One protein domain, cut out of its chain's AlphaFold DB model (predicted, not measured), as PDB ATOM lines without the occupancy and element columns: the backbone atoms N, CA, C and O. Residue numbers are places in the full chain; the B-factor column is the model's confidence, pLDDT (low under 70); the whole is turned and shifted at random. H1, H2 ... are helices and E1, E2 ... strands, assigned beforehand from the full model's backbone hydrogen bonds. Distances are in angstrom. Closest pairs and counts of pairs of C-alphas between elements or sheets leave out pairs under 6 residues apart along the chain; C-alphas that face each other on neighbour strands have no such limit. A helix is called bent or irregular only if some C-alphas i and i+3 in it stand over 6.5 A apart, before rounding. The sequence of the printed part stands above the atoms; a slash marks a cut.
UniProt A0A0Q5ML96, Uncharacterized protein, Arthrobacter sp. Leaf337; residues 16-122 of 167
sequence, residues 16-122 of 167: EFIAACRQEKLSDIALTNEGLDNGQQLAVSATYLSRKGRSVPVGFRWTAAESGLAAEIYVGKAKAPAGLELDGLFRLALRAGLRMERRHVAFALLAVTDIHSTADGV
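Overview. This is residues 16 to 122 of the 167 residues of an uncharacterized protein of Arthrobacter sp. Leaf337 (UniProt A0A0Q5ML96). What does this domain look like? One five-stranded antiparallel sheet, E1 to E5, has the long helix H3 lying slantwise over one face, with H2 on that same face by the E5 edge and the short H1 packed on the far part of H3, off the sheet. What is it made of? The printed part has 107 residues, with three named helices and five named strands in the order H1 E1 E2 E3 E4 E5 H2 H3, of mixed class; the sheet's order is E1 E2 E3 E4 E5. How large is it? It is compact, with a radius of gyration of the C-alphas of 13.3 A and spans of 40 by 32 by 22 A.

Along the chain. Where are the strands? E1 is residues 26 to 36, 26.6 A long, from C-alpha 26 at (137.543, 128.746, 237.572), and bends by 58 degrees at residue 29. E2 is residues 39 to 49, 32.3 A; E3 is residues 55 to 65, 28.8 A, and bends by 58 degrees at residue 60. E4 is residues 68 to 75, 22.8 A, and E5 is residues 78 to 81. Where are the helices? H1 is residues 16 to 21 and H2 residues 86 to 95. H3 is residues 99 to 122, 34.6 A, ending at C-alpha 122 (156.440, 134.168, 233.362); it has a kink of 28 degrees near residue 106 and is irregular, C-alphas 100 and 103 being 8.1 A apart.

Arrangement. How is the sheet joined? It is a meander, each strand the antiparallel neighbour of the one before, in four hairpins, and only just strongly twisted, with C-alphas up to 4.5 A off its best plane. Within hydrogen-bond range are N 32 and O 43 of E1 and E2, 3.0 A, N 46 and O 58 of E2 and E3, 2.8 A, N 61 and O 72 of E3 and E4, 2.9 A, and N 73 and O 80 of E4 and E5, 2.9 A. What is on it? H3 is over E2 and E3 at a height over the sheet of 7.9 A, its closest C-alphas to E3 being Val 112 and Gly 59, 6.0 A. H2, on the same face at a height of 9.0 A, is over E5, and its closest C-alphas to E5 are Arg 95 and Ala 78, 6.0 A. How do the helices meet? H3 touches H2 with residues 99 to 109 alone, closest C-alphas Arg 102 and Ala 93, 5.1 A, at a steep tilt of 62 degrees, opposite ways. H3 touches H1 with residues 111 to 122 alone, closest C-alphas Thr 118 and Phe 17, 4.9 A; H1 and H2 are apart. Are the helix backbones in range? In H1 and H2 every O i to N i+4 pair is within hydrogen-bond range, and in H3 18 of 20 are.

Size, cuts and confidence. How far does it reach? The two C-alphas farthest apart are those of Asn 38 and Lys 52, 40.6 A. Is it unbroken? The printed part has no cut, and its seven links are tight. Where is confidence low? The mean pLDDT of the printed part is 91.0, and residues 35 to 39 are under 70.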
ATOM      1  N   GLU A  16     149.227 139.147 230.867       92.88
ATOM      2  CA  GLU A  16     148.582 138.008 230.203       92.88
ATOM      3  C   GLU A  16     148.261 136.892 231.202       92.88
ATOM      4  O   GLU A  16     147.132 136.410 231.225       92.88
ATOM      5  N   PHE A  17     149.191 136.558 232.101       93.75
ATOM      6  CA  PHE A  17     148.935 135.595 233.174       93.75
ATOM      7  C   PHE A  17     147.834 136.065 234.136       93.75
ATOM      8  O   PHE A  17     146.915 135.309 234.462       93.75
ATOM      9  N   ILE A  18     147.862 137.336 234.549       91.75
ATOM     10  CA  ILE A  18     146.804 137.940 235.371       91.75
ATOM     11  C   ILE A  18     145.449 137.865 234.654       91.75
ATOM     12  O   ILE A  18     144.439 137.527 235.275       91.75
ATOM     13  N   ALA A  19     145.406 138.166 233.355       91.06
ATOM     14  CA  ALA A  19     144.189 138.085 232.556       91.06
ATOM     15  C   ALA A  19     143.678 136.640 232.439       91.06
ATOM     16  O   ALA A  19     142.478 136.413 232.597       91.06
ATOM     17  N   ALA A  20     144.575 135.668 232.248       91.94
ATOM     18  CA  ALA A  20     144.246 134.246 232.216       91.94
ATOM     19  C   ALA A  20     143.678 133.751 233.559       91.94
ATOM     20  O   ALA A  20     142.796 132.896 233.574       91.94
ATOM     21  N   CYS A  21     144.112 134.320 234.690       89.38
ATOM     22  CA  CYS A  21     143.583 133.969 236.011       89.38
ATOM     23  C   CYS A  21     142.159 134.500 236.264       89.38
ATOM     24  O   CYS A  21     141.404 133.867 236.998       89.38
ATOM     25  N   ARG A  22     141.739 135.606 235.630       88.62
ATOM     26  CA  ARG A  22     140.425 136.271 235.840       88.62
ATOM     27  C   ARG A  22     139.214 135.514 235.266       88.62
ATOM     28  O   ARG A  22     138.203 136.109 234.898       88.62
ATOM     29  N   GLN A  23     139.298 134.194 235.158       83.94
ATOM     30  CA  GLN A  23     138.281 133.362 234.527       83.94
ATOM     31  C   GLN A  23     137.121 133.089 235.479       83.94
ATOM     32  O   GLN A  23     137.270 132.391 236.476       83.94
ATOM     33  N   GLU A  24     135.924 133.570 235.138       80.62
ATOM     34  CA  GLU A  24     134.719 133.463 235.985       80.62
ATOM     35  C   GLU A  24     134.262 132.021 236.265       80.62
ATOM     36  O   GLU A  24     133.408 131.776 237.116       80.62
ATOM     37  N   LYS A  25     134.757 131.051 235.490       81.81
ATOM     38  CA  LYS A  25     134.385 129.631 235.603       81.81
ATOM     39  C   LYS A  25     135.355 128.809 236.440       81.81
ATOM     40  O   LYS A  25     135.049 127.648 236.709       81.81
ATOM     41  N   LEU A  26     136.496 129.388 236.797       90.94
ATOM     42  CA  LEU A  26     137.543 128.746 237.572       90.94
ATOM     43  C   LEU A  26     137.718 129.487 238.886       90.94
ATOM     44  O   LEU A  26     137.723 130.712 238.924       90.94
ATOM     45  N   SER A  27     137.905 128.726 239.945       91.38
ATOM     46  CA  SER A  27     138.275 129.222 241.261       91.38
ATOM     47  C   SER A  27     139.372 128.357 241.852       91.38
ATOM     48  O   SER A  27     139.704 127.312 241.293       91.38
ATOM     49  N   ASP A  28     139.952 128.799 242.969       92.50
ATOM     50  CA  ASP A  28     140.974 128.047 243.704       92.50
ATOM     51  C   ASP A  28     142.131 127.597 242.788       92.50
ATOM     52  O   ASP A  28     142.578 126.452 242.836       92.50
ATOM     53  N   ILE A  29     142.562 128.495 241.890       95.38
ATOM     54  CA  ILE A  29     143.657 128.236 240.951       95.38
ATOM     55  C   ILE A  29     144.946 128.082 241.761       95.38
ATOM     56  O   ILE A  29     145.323 128.989 242.500       95.38
ATOM     57  N   ALA A  30     145.622 126.951 241.590       96.00
ATOM     58  CA  ALA A  30     146.884 126.642 242.240       96.00
ATOM     59  C   ALA A  30     147.883 126.081 241.230       96.00
ATOM     60  O   ALA A  30     147.549 125.211 240.417       96.00
ATOM     61  N   LEU A  31     149.117 126.567 241.316       95.94
ATOM     62  CA  LEU A  31     150.243 126.118 240.515       95.94
ATOM     63  C   LEU A  31     151.183 125.283 241.375       95.94
ATOM     64  O   LEU A  31     151.524 125.673 242.495       95.94
ATOM     65  N   THR A  32     151.638 124.156 240.840       93.62
ATOM     66  CA  THR A  32     152.603 123.272 241.497       93.62
ATOM     67  C   THR A  32     153.732 122.912 240.545       93.62
ATOM     68  O   THR A  32     153.560 122.906 239.329       93.62
ATOM     69  N   ASN A  33     154.897 122.593 241.102       87.88
ATOM     70  CA  ASN A  33     155.964 121.953 240.346       87.88
ATOM     71  C   ASN A  33     155.855 120.439 240.543       87.88
ATOM     72  O   ASN A  33     156.046 119.935 241.650       87.88
ATOM     73  N   GLU A  34     155.558 119.711 239.474       82.44
ATOM     74  CA  GLU A  34     155.631 118.254 239.460       82.44
ATOM     75  C   GLU A  34     157.047 117.844 239.041       82.44
ATOM     76  O   GLU A  34     157.538 118.203 237.967       82.44
ATOM     77  N   GLY A  35     157.740 117.133 239.931       65.75
ATOM     78  CA  GLY A  35     159.055 116.570 239.654       65.75
ATOM     79  C   GLY A  35     158.908 115.208 238.990       65.75
ATOM     80  O   GLY A  35     158.517 114.247 239.645       65.75
ATOM     81  N   LEU A  36     159.250 115.122 237.710       60.75
ATOM     82  CA  LEU A  36     159.539 113.857 237.044       60.75
ATOM     83  C   LEU A  36     160.951 113.975 236.483       60.75
ATOM     84  O   LEU A  36     161.227 114.976 235.833       60.75
ATOM     85  N   ASP A  37     161.801 112.987 236.778       54.12
ATOM     86  CA  ASP A  37     163.240 112.755 236.513       54.12
ATOM     87  C   ASP A  37     164.049 113.684 235.561       54.12
ATOM     88  O   ASP A  37     165.259 113.804 235.722       54.12
ATOM     89  N   ASN A  38     163.421 114.388 234.615       54.69
ATOM     90  CA  ASN A  38     164.009 115.325 233.652       54.69
ATOM     91  C   ASN A  38     163.810 116.824 233.978       54.69
ATOM     92  O   ASN A  38     164.152 117.677 233.160       54.69
ATOM     93  N   GLY A  39     163.246 117.172 235.139       66.12
ATOM     94  CA  GLY A  39     163.081 118.560 235.587       66.12
ATOM     95  C   GLY A  39     161.728 118.832 236.245       66.12
ATOM     96  O   GLY A  39     160.821 118.005 236.211       66.12
ATOM     97  N   GLN A  40     161.591 120.005 236.866       77.44
ATOM     98  CA  GLN A  40     160.317 120.439 237.438       77.44
ATOM     99  C   GLN A  40     159.418 121.026 236.351       77.44
ATOM    100  O   GLN A  40     159.753 122.028 235.712       77.44
ATOM    101  N   GLN A  41     158.262 120.401 236.157       88.56
ATOM    102  CA  GLN A  41     157.256 120.855 235.213       88.56
ATOM    103  C   GLN A  41     156.120 121.554 235.946       88.56
ATOM    104  O   GLN A  41     155.680 121.104 237.003       88.56
ATOM    105  N   LEU A  42     155.652 122.665 235.383       92.44
ATOM    106  CA  LEU A  42     154.553 123.412 235.967       92.44
ATOM    107  C   LEU A  42     153.245 122.651 235.725       92.44
ATOM    108  O   LEU A  42     152.941 122.245 234.604       92.44
ATOM    109  N   ALA A  43     152.467 122.470 236.780       95.12
ATOM    110  CA  ALA A  43     151.111 121.955 236.732       95.12
ATOM    111  C   ALA A  43     150.151 123.021 237.264       95.12
ATOM    112  O   ALA A  43     150.509 123.852 238.100       95.12
ATOM    113  N   VAL A  44     148.922 123.002 236.757       97.06
ATOM    114  CA  VAL A  44     147.852 123.923 237.141       97.06
ATOM    115  C   VAL A  44     146.651 123.105 237.572       97.06
ATOM    116  O   VAL A  44     146.180 122.234 236.844       97.06
ATOM    117  N   SER A  45     146.111 123.427 238.735       97.00
ATOM    118  CA  SER A  45     144.851 122.886 239.227       97.00
ATOM    119  C   SER A  45     143.892 124.026 239.535       97.00
ATOM    120  O   SER A  45     144.314 125.121 239.890       97.00
ATOM    121  N   ALA A  46     142.602 123.791 239.342       96.94
ATOM    122  CA  ALA A  46     141.544 124.734 239.666       96.94
ATOM    123  C   ALA A  46     140.239 123.984 239.955       96.94
ATOM    124  O   ALA A  46     140.079 122.796 239.649       96.94
ATOM    125  N   THR A  47     139.267 124.698 240.502       96.19
ATOM    126  CA  THR A  47     137.908 124.222 240.732       96.19
ATOM    127  C   THR A  47     136.970 124.796 239.676       96.19
ATOM    128  O   THR A  47     136.849 126.005 239.510       96.19
ATOM    129  N   TYR A  48     136.254 123.920 238.971       94.69
ATOM    130  CA  TYR A  48     135.103 124.278 238.148       94.69
ATOM    131  C   TYR A  48     133.814 124.069 238.946       94.69
ATOM    132  O   TYR A  48     133.510 122.945 239.362       94.69
ATOM    133  N   LEU A  49     133.020 125.124 239.124       91.31
ATOM    134  CA  LEU A  49     131.701 125.017 239.743       91.31
ATOM    135  C   LEU A  49     130.648 124.638 238.692       91.31
ATOM    136  O   LEU A  49     130.277 125.434 237.829       91.31
ATOM    137  N   SER A  50     130.144 123.407 238.774       89.50
ATOM    138  CA  SER A  50     129.025 122.955 237.943       89.50
ATOM    139  C   SER A  50     127.762 123.756 238.247       89.50
ATOM    140  O   SER A  50     127.503 124.136 239.387       89.50
ATOM    141  N   ARG A  51     126.889 123.896 237.245       85.94
ATOM    142  CA  ARG A  51     125.528 124.441 237.394       85.94
ATOM    143  C   ARG A  51     124.702 123.749 238.480       85.94
ATOM    144  O   ARG A  51     123.750 124.338 238.973       85.94
ATOM    145  N   LYS A  52     125.038 122.508 238.844       85.44
ATOM    146  CA  LYS A  52     124.402 121.766 239.945       85.44
ATOM    147  C   LYS A  52     125.019 122.063 241.321       85.44
ATOM    148  O   LYS A  52     124.746 121.329 242.262       85.44
ATOM    149  N   GLY A  53     125.895 123.063 241.429       83.88
ATOM    150  CA  GLY A  53     126.616 123.400 242.660       83.88
ATOM    151  C   GLY A  53     127.734 122.417 243.021       83.88
ATOM    152  O   GLY A  53     128.266 122.473 244.124       83.88
ATOM    153  N   ARG A  54     128.097 121.494 242.118       89.12
ATOM    154  CA  ARG A  54     129.184 120.533 242.357       89.12
ATOM    155  C   ARG A  54     130.527 121.173 242.018       89.12
ATOM    156  O   ARG A  54     130.749 121.516 240.860       89.12
ATOM    157  N   SER A  55     131.434 121.220 242.983       92.69
ATOM    158  CA  SER A  55     132.844 121.539 242.746       92.69
ATOM    159  C   SER A  55     133.521 120.376 242.020       92.69
ATOM    160  O   SER A  55     133.456 119.222 242.457       92.69
ATOM    161  N   VAL A  56     134.111 120.650 240.861       95.19
ATOM    162  CA  VAL A  56     134.780 119.657 240.018       95.19
ATOM    163  C   VAL A  56     136.228 120.080 239.824       95.19
ATOM    164  O   VAL A  56     136.452 121.134 239.235       95.19
ATOM    165  N   PRO A  57     137.213 119.276 240.254       96.81
ATOM    166  CA  PRO A  57     138.602 119.622 240.019       96.81
ATOM    167  C   PRO A  57     138.893 119.542 238.519       96.81
ATOM    168  O   PRO A  57     138.514 118.574 237.855       96.81
ATOM    169  N   VAL A  58     139.553 120.559 237.993       97.50
ATOM    170  CA  VAL A  58     140.059 120.625 236.624       97.50
ATOM    171  C   VAL A  58     141.529 120.999 236.667       97.50
ATOM    172  O   VAL A  58     141.982 121.612 237.631       97.50
ATOM    173  N   GLY A  59     142.295 120.614 235.658       97.38
ATOM    174  CA  GLY A  59     143.709 120.950 235.667       97.38
ATOM    175  C   GLY A  59     144.482 120.460 234.460       97.38
ATOM    176  O   GLY A  59     143.957 119.731 233.615       97.38
ATOM    177  N   PHE A  60     145.727 120.905 234.420       97.19
ATOM    178  CA  PHE A  60     146.781 120.545 233.492       97.19
ATOM    179  C   PHE A  60     147.947 120.013 234.318       97.19
ATOM    180  O   PHE A  60     148.338 120.636 235.303       97.19
ATOM    181  N   ARG A  61     148.498 118.866 233.940       95.19
ATOM    182  CA  ARG A  61     149.588 118.224 234.680       95.19
ATOM    183  C   ARG A  61     150.473 117.399 233.763       95.19
ATOM    184  O   ARG A  61     150.098 117.121 232.621       95.19
ATOM    185  N   TRP A  62     151.589 116.927 234.296       93.06
ATOM    186  CA  TRP A  62     152.516 116.073 233.572       93.06
ATOM    187  C   TRP A  62     152.463 114.653 234.118       93.06
ATOM    188  O   TRP A  62     152.372 114.413 235.317       93.06
ATOM    189  N   THR A  63     152.483 113.675 233.220       90.31
ATOM    190  CA  THR A  63     152.453 112.260 233.597       90.31
ATOM    191  C   THR A  63     153.517 111.479 232.849       90.31
ATOM    192  O   THR A  63     153.879 111.826 231.724       90.31
ATOM    193  N   ALA A  64     154.024 110.423 233.481       87.62
ATOM    194  CA  ALA A  64     154.918 109.483 232.824       87.62
ATOM    195  C   ALA A  64     154.165 108.709 231.728       87.62
ATOM    196  O   ALA A  64     153.075 108.182 231.961       87.62
ATOM    197  N   ALA A  65     154.769 108.627 230.549       84.19
ATOM    198  CA  ALA A  65     154.323 107.863 229.394       84.19
ATOM    199  C   ALA A  65     155.497 107.053 228.817       84.19
ATOM    200  O   ALA A  65     156.660 107.300 229.138       84.19
ATOM    201  N   GLU A  66     155.201 106.088 227.944       79.75
ATOM    202  CA  GLU A  66     156.208 105.188 227.352       79.75
ATOM    203  C   GLU A  66     157.331 105.940 226.616       79.75
ATOM    204  O   GLU A  66     158.479 105.506 226.625       79.75
ATOM    205  N   SER A  67     157.017 107.095 226.019       77.44
ATOM    206  CA  SER A  67     157.958 107.950 225.287       77.44
ATOM    207  C   SER A  67     158.512 109.123 226.111       77.44
ATOM    208  O   SER A  67     159.046 110.069 225.533       77.44
ATOM    209  N   GLY A  68     158.350 109.114 227.437       83.06
ATOM    210  CA  GLY A  68     158.770 110.198 228.328       83.06
ATOM    211  C   GLY A  68     157.593 110.931 228.967       83.06
ATOM    212  O   GLY A  68     156.618 110.314 229.379       83.06
ATOM    213  N   LEU A  69     157.685 112.254 229.098       87.88
ATOM    214  CA  LEU A  69     156.639 113.050 229.743       87.88
ATOM    215  C   LEU A  69     155.512 113.395 228.773       87.88
ATOM    216  O   LEU A  69     155.757 113.911 227.685       87.88
ATOM    217  N   ALA A  70     154.274 113.157 229.200       90.88
ATOM    218  CA  ALA A  70     153.074 113.535 228.473       90.88
ATOM    219  C   ALA A  70     152.233 114.510 229.300       90.88
ATOM    220  O   ALA A  70     151.872 114.231 230.449       90.88
ATOM    221  N   ALA A  71     151.898 115.644 228.688       93.50
ATOM    222  CA  ALA A  71     150.955 116.595 229.250       93.50
ATOM    223  C   ALA A  71     149.525 116.032 229.177       93.50
ATOM    224  O   ALA A  71     149.072 115.563 228.129       93.50
ATOM    225  N   GLU A  72     148.798 116.107 230.288       95.69
ATOM    226  CA  GLU A  72     147.399 115.708 230.407       95.69
ATOM    227  C   GLU A  72     146.553 116.874 230.918       95.69
ATOM    228  O   GLU A  72     146.970 117.636 231.788       95.69
ATOM    229  N   ILE A  73     145.309 116.935 230.453       97.44
ATOM    230  CA  ILE A  73     144.251 117.731 231.074       97.44
ATOM    231  C   ILE A  73     143.216 116.817 231.727       97.44
ATOM    232  O   ILE A  73     142.946 115.707 231.250       97.44
ATOM    233  N   TYR A  74     142.599 117.278 232.812       97.75
ATOM    234  CA  TYR A  74     141.619 116.486 233.552       97.75
ATOM    235  C   TYR A  74     140.391 117.285 233.997       97.75
ATOM    236  O   TYR A  74     140.431 118.501 234.166       97.75
ATOM    237  N   VAL A  75     139.284 116.560 234.187       97.19
ATOM    238  CA  VAL A  75     138.020 117.033 234.769       97.19
ATOM    239  C   VAL A  75     137.460 115.940 235.674       97.19
ATOM    240  O   VAL A  75     137.004 114.887 235.213       97.19
ATOM    241  N   GLY A  76     137.469 116.173 236.982       95.38
ATOM    242  CA  GLY A  76     137.142 115.154 237.970       95.38
ATOM    243  C   GLY A  76     138.084 113.959 237.833       95.38
ATOM    244  O   GLY A  76     139.296 114.091 237.940       95.38
ATOM    245  N   LYS A  77     137.511 112.782 237.569       94.94
ATOM    246  CA  LYS A  77     138.267 111.540 237.334       94.94
ATOM    247  C   LYS A  77     138.617 111.309 235.860       94.94
ATOM    248  O   LYS A  77     139.362 110.385 235.550       94.94
ATOM    249  N   ALA A  78     138.036 112.085 234.945       97.06
ATOM    250  CA  ALA A  78     138.269 111.919 233.519       97.06
ATOM    251  C   ALA A  78     139.525 112.692 233.109       97.06
ATOM    252  O   ALA A  78     139.715 113.830 233.530       97.06
ATOM    253  N   LYS A  79     140.351 112.088 232.255       96.94
ATOM    254  CA  LYS A  79     141.600 112.675 231.764       96.94
ATOM    255  C   LYS A  79     141.801 112.419 230.277       96.94
ATOM    256  O   LYS A  79     141.212 111.483 229.713       96.94
ATOM    257  N   ALA A  80     142.589 113.266 229.637       96.31
ATOM    258  CA  ALA A  80     142.983 113.116 228.247       96.31
ATOM    259  C   ALA A  80     144.333 113.802 227.992       96.31
ATOM    260  O   ALA A  80     144.729 114.640 228.804       96.31
ATOM    261  N   PRO A  81     145.012 113.491 226.873       95.44
ATOM    262  CA  PRO A  81     146.180 114.254 226.447       95.44
ATOM    263  C   PRO A  81     145.864 115.750 226.361       95.44
ATOM    264  O   PRO A  81     144.745 116.132 226.008       95.44
ATOM    265  N   ALA A  82     146.835 116.596 226.688       92.75
ATOM    266  CA  ALA A  82     146.741 118.022 226.410       92.75
ATOM    267  C   ALA A  82     146.767 118.288 224.891       92.75
ATOM    268  O   ALA A  82     147.177 117.435 224.104       92.75
ATOM    269  N   GLY A  83     146.307 119.469 224.468       90.88
ATOM    270  CA  GLY A  83     146.288 119.855 223.048       90.88
ATOM    271  C   GLY A  83     145.114 119.292 222.239       90.88
ATOM    272  O   GLY A  83     145.148 119.302 221.012       90.88
ATOM    273  N   LEU A  84     144.065 118.799 222.903       91.94
ATOM    274  CA  LEU A  84     142.837 118.400 222.221       91.94
ATOM    275  C   LEU A  84     142.096 119.601 221.629       91.94
ATOM    276  O   LEU A  84     141.901 120.619 222.290       91.94
ATOM    277  N   GLU A  85     141.560 119.409 220.425       93.50
ATOM    278  CA  GLU A  85     140.558 120.305 219.852       93.50
ATOM    279  C   GLU A  85     139.234 120.257 220.637       93.50
ATOM    280  O   GLU A  85     138.978 119.348 221.438       93.50
ATOM    281  N   LEU A  86     138.345 121.219 220.363       92.69
ATOM    282  CA  LEU A  86     137.054 121.377 221.045       92.69
ATOM    283  C   LEU A  86     136.234 120.082 221.118       92.69
ATOM    284  O   LEU A  86     135.671 119.773 222.169       92.69
ATOM    285  N   ASP A  87     136.205 119.289 220.047       94.75
ATOM    286  CA  ASP A  87     135.478 118.017 220.025       94.75
ATOM    287  C   ASP A  87     136.046 116.999 221.023       94.75
ATOM    288  O   ASP A  87     135.295 116.282 221.695       94.75
ATOM    289  N   GLY A  88     137.371 116.962 221.177       94.69
ATOM    290  CA  GLY A  88     138.048 116.148 222.183       94.69
ATOM    291  C   GLY A  88     137.713 116.605 223.603       94.69
ATOM    292  O   GLY A  88     137.393 115.778 224.463       94.69
ATOM    293  N   LEU A  89     137.685 117.921 223.837       95.81
ATOM    294  CA  LEU A  89     137.296 118.507 225.122       95.81
ATOM    295  C   LEU A  89     135.830 118.213 225.467       95.81
ATOM    296  O   LEU A  89     135.509 117.872 226.609       95.81
ATOM    297  N   PHE A  90     134.927 118.250 224.482       96.44
ATOM    298  CA  PHE A  90     133.533 117.859 224.683       96.44
ATOM    299  C   PHE A  90     133.409 116.387 225.073       96.44
ATOM    300  O   PHE A  90     132.657 116.066 225.996       96.44
ATOM    301  N   ARG A  91     134.164 115.487 224.429       96.31
ATOM    302  CA  ARG A  91     134.205 114.065 224.816       96.31
ATOM    303  C   ARG A  91     134.751 113.878 226.227       96.31
ATOM    304  O   ARG A  91     134.232 113.046 226.971       96.31
ATOM    305  N   LEU A  92     135.755 114.656 226.627       96.81
ATOM    306  CA  LEU A  92     136.274 114.632 227.993       96.81
ATOM    307  C   LEU A  92     135.206 115.068 229.013       96.81
ATOM    308  O   LEU A  92     134.961 114.347 229.980       96.81
ATOM    309  N   ALA A  93     134.490 116.165 228.758       94.69
ATOM    310  CA  ALA A  93     133.397 116.622 229.619       94.69
ATOM    311  C   ALA A  93     132.246 115.602 229.723       94.69
ATOM    312  O   ALA A  93     131.657 115.424 230.793       94.69
ATOM    313  N   LEU A  94     131.941 114.895 228.628       94.75
ATOM    314  CA  LEU A  94     130.967 113.800 228.623       94.75
ATOM    315  C   LEU A  94     131.408 112.651 229.535       94.75
ATOM    316  O   LEU A  94     130.617 112.211 230.368       94.75
ATOM    317  N   ARG A  95     132.673 112.216 229.435       96.12
ATOM    318  CA  ARG A  95     133.248 111.181 230.316       96.12
ATOM    319  C   ARG A  95     133.262 111.601 231.789       96.12
ATOM    320  O   ARG A  95     133.132 110.749 232.659       96.12
ATOM    321  N   ALA A  96     133.353 112.900 232.074       94.50
ATOM    322  CA  ALA A  96     133.254 113.451 233.428       94.50
ATOM    323  C   ALA A  96     131.808 113.541 233.976       94.50
ATOM    324  O   ALA A  96     131.603 113.984 235.111       94.50
ATOM    325  N   GLY A  97     130.798 113.149 233.187       94.38
ATOM    326  CA  GLY A  97     129.380 113.220 233.561       94.38
ATOM    327  C   GLY A  97     128.758 114.615 233.422       94.38
ATOM    328  O   GLY A  97     127.669 114.856 233.939       94.38
ATOM    329  N   LEU A  98     129.416 115.540 232.715       93.81
ATOM    330  CA  LEU A  98     129.016 116.948 232.581       93.81
ATOM    331  C   LEU A  98     128.406 117.252 231.201       93.81
ATOM    332  O   LEU A  98     128.655 118.296 230.603       93.81
ATOM    333  N   ARG A  99     127.570 116.344 230.673       92.19
ATOM    334  CA  ARG A  99     126.992 116.439 229.312       92.19
ATOM    335  C   ARG A  99     126.292 117.766 229.021       92.19
ATOM    336  O   ARG A  99     126.502 118.339 227.954       92.19
ATOM    337  N   MET A 100     125.478 118.247 229.961       92.88
ATOM    338  CA  MET A 100     124.698 119.487 229.808       92.88
ATOM    339  C   MET A 100     125.560 120.750 229.921       92.88
ATOM    340  O   MET A 100     125.114 121.845 229.591       92.88
ATOM    341  N   GLU A 101     126.803 120.602 230.374       93.81
ATOM    342  CA  GLU A 101     127.741 121.693 230.623       93.81
ATOM    343  C   GLU A 101     129.000 121.580 229.764       93.81
ATOM    344  O   GLU A 101     129.921 122.373 229.931       93.81
ATOM    345  N   ARG A 102     129.031 120.641 228.805       93.88
ATOM    346  CA  ARG A 102     130.224 120.299 228.014       93.88
ATOM    347  C   ARG A 102     130.942 121.506 227.412       93.88
ATOM    348  O   ARG A 102     132.162 121.517 227.367       93.88
ATOM    349  N   ARG A 103     130.187 122.530 226.996       93.62
ATOM    350  CA  ARG A 103     130.739 123.771 226.439       93.62
ATOM    351  C   ARG A 103     131.466 124.606 227.496       93.62
ATOM    352  O   ARG A 103     132.570 125.054 227.238       93.62
ATOM    353  N   HIS A 104     130.882 124.772 228.682       93.25
ATOM    354  CA  HIS A 104     131.523 125.500 229.785       93.25
ATOM    355  C   HIS A 104     132.746 124.752 230.308       93.25
ATOM    356  O   HIS A 104     133.770 125.372 230.550       93.25
ATOM    357  N   VAL A 105     132.659 123.425 230.413       94.50
ATOM    358  CA  VAL A 105     133.789 122.586 230.827       94.50
ATOM    359  C   VAL A 105     134.925 122.651 229.809       94.50
ATOM    360  O   VAL A 105     136.077 122.777 230.202       94.50
ATOM    361  N   ALA A 106     134.628 122.616 228.506       94.31
ATOM    362  CA  ALA A 106     135.652 122.785 227.478       94.31
ATOM    363  C   ALA A 106     136.336 124.156 227.571       94.31
ATOM    364  O   ALA A 106     137.557 124.222 227.497       94.31
ATOM    365  N   PHE A 107     135.581 125.235 227.803       92.56
ATOM    366  CA  PHE A 107     136.178 126.553 228.033       92.56
ATOM    367  C   PHE A 107     137.002 126.617 229.320       92.56
ATOM    368  O   PHE A 107     138.071 127.209 229.310       92.56
ATOM    369  N   ALA A 108     136.558 125.969 230.399       94.50
ATOM    370  CA  ALA A 108     137.330 125.863 231.636       94.50
ATOM    371  C   ALA A 108     138.661 125.117 231.411       94.50
ATOM    372  O   ALA A 108     139.694 125.534 231.916       94.50
ATOM    373  N   LEU A 109     138.655 124.054 230.605       95.88
ATOM    374  CA  LEU A 109     139.863 123.312 230.232       95.88
ATOM    375  C   LEU A 109     140.820 124.122 229.347       95.88
ATOM    376  O   LEU A 109     142.035 124.063 229.542       95.88
ATOM    377  N   LEU A 110     140.285 124.890 228.395       95.06
ATOM    378  CA  LEU A 110     141.085 125.823 227.597       95.06
ATOM    379  C   LEU A 110     141.697 126.909 228.482       95.06
ATOM    380  O   LEU A 110     142.887 127.166 228.370       95.06
ATOM    381  N   ALA A 111     140.917 127.471 229.405       94.56
ATOM    382  CA  ALA A 111     141.391 128.456 230.370       94.56
ATOM    383  C   ALA A 111     142.510 127.904 231.265       94.56
ATOM    384  O   ALA A 111     143.524 128.559 231.444       94.56
ATOM    385  N   VAL A 112     142.382 126.677 231.773       96.19
ATOM    386  CA  VAL A 112     143.461 126.019 232.529       96.19
ATOM    387  C   VAL A 112     144.733 125.867 231.683       96.19
ATOM    388  O   VAL A 112     145.836 126.068 232.187       96.19
ATOM    389  N   THR A 113     144.589 125.524 230.402       95.50
ATOM    390  CA  THR A 113     145.731 125.389 229.481       95.50
ATOM    391  C   THR A 113     146.391 126.746 229.208       95.50
ATOM    392  O   THR A 113     147.615 126.838 229.158       95.50
ATOM    393  N   ASP A 114     145.590 127.805 229.086       95.25
ATOM    394  CA  ASP A 114     146.047 129.187 228.913       95.25
ATOM    395  C   ASP A 114     146.776 129.712 230.163       95.25
ATOM    396  O   ASP A 114     147.874 130.259 230.063       95.25
ATOM    397  N   ILE A 115     146.238 129.442 231.360       96.06
ATOM    398  CA  ILE A 115     146.894 129.734 232.645       96.06
ATOM    399  C   ILE A 115     148.249 129.028 232.716       96.06
ATOM    400  O   ILE A 115     149.243 129.663 233.047       96.06
ATOM    401  N   HIS A 116     148.315 127.737 232.370       95.88
ATOM    402  CA  HIS A 116     149.584 127.011 232.326       95.88
ATOM    403  C   HIS A 116     150.577 127.678 231.365       95.88
ATOM    404  O   HIS A 116     151.711 127.949 231.749       95.88
ATOM    405  N   SER A 117     150.158 127.966 230.128       94.12
ATOM    406  CA  SER A 117     151.045 128.526 229.101       94.12
ATOM    407  C   SER A 117     151.586 129.906 229.480       94.12
ATOM    408  O   SER A 117     152.766 130.186 229.274       94.12
ATOM    409  N   THR A 118     150.734 130.775 230.019       94.94
ATOM    410  CA  THR A 118     151.125 132.131 230.433       94.94
ATOM    411  C   THR A 118     151.981 132.103 231.697       94.94
ATOM    412  O   THR A 118     152.993 132.801 231.760       94.94
ATOM    413  N   ALA A 119     151.657 131.243 232.667       94.38
ATOM    414  CA  ALA A 119     152.468 131.052 233.866       94.38
ATOM    415  C   ALA A 119     153.861 130.500 233.545       94.38
ATOM    416  O   ALA A 119     154.847 130.976 234.103       94.38
ATOM    417  N   ASP A 120     153.963 129.538 232.624       91.69
ATOM    418  CA  ASP A 120     155.250 128.998 232.186       91.69
ATOM    419  C   ASP A 120     156.112 130.071 231.497       91.69
ATOM    420  O   ASP A 120     157.310 130.178 231.764       91.69
ATOM    421  N   GLY A 121     155.486 130.950 230.703       88.94
ATOM    422  CA  GLY A 121     156.153 132.108 230.100       88.94
ATOM    423  C   GLY A 121     156.689 133.123 231.120       88.94
ATOM    424  O   GLY A 121     157.745 133.721 230.904       88.94
ATOM    425  N   VAL A 122     156.002 133.299 232.254       91.25
ATOM    426  CA  VAL A 122     156.440 134.168 233.362       91.25
ATOM    427  C   VAL A 122     157.526 133.487 234.208       91.25
ATOM    428  O   VAL A 122     158.504 134.129 234.600       91.25
TER     429      VAL A 122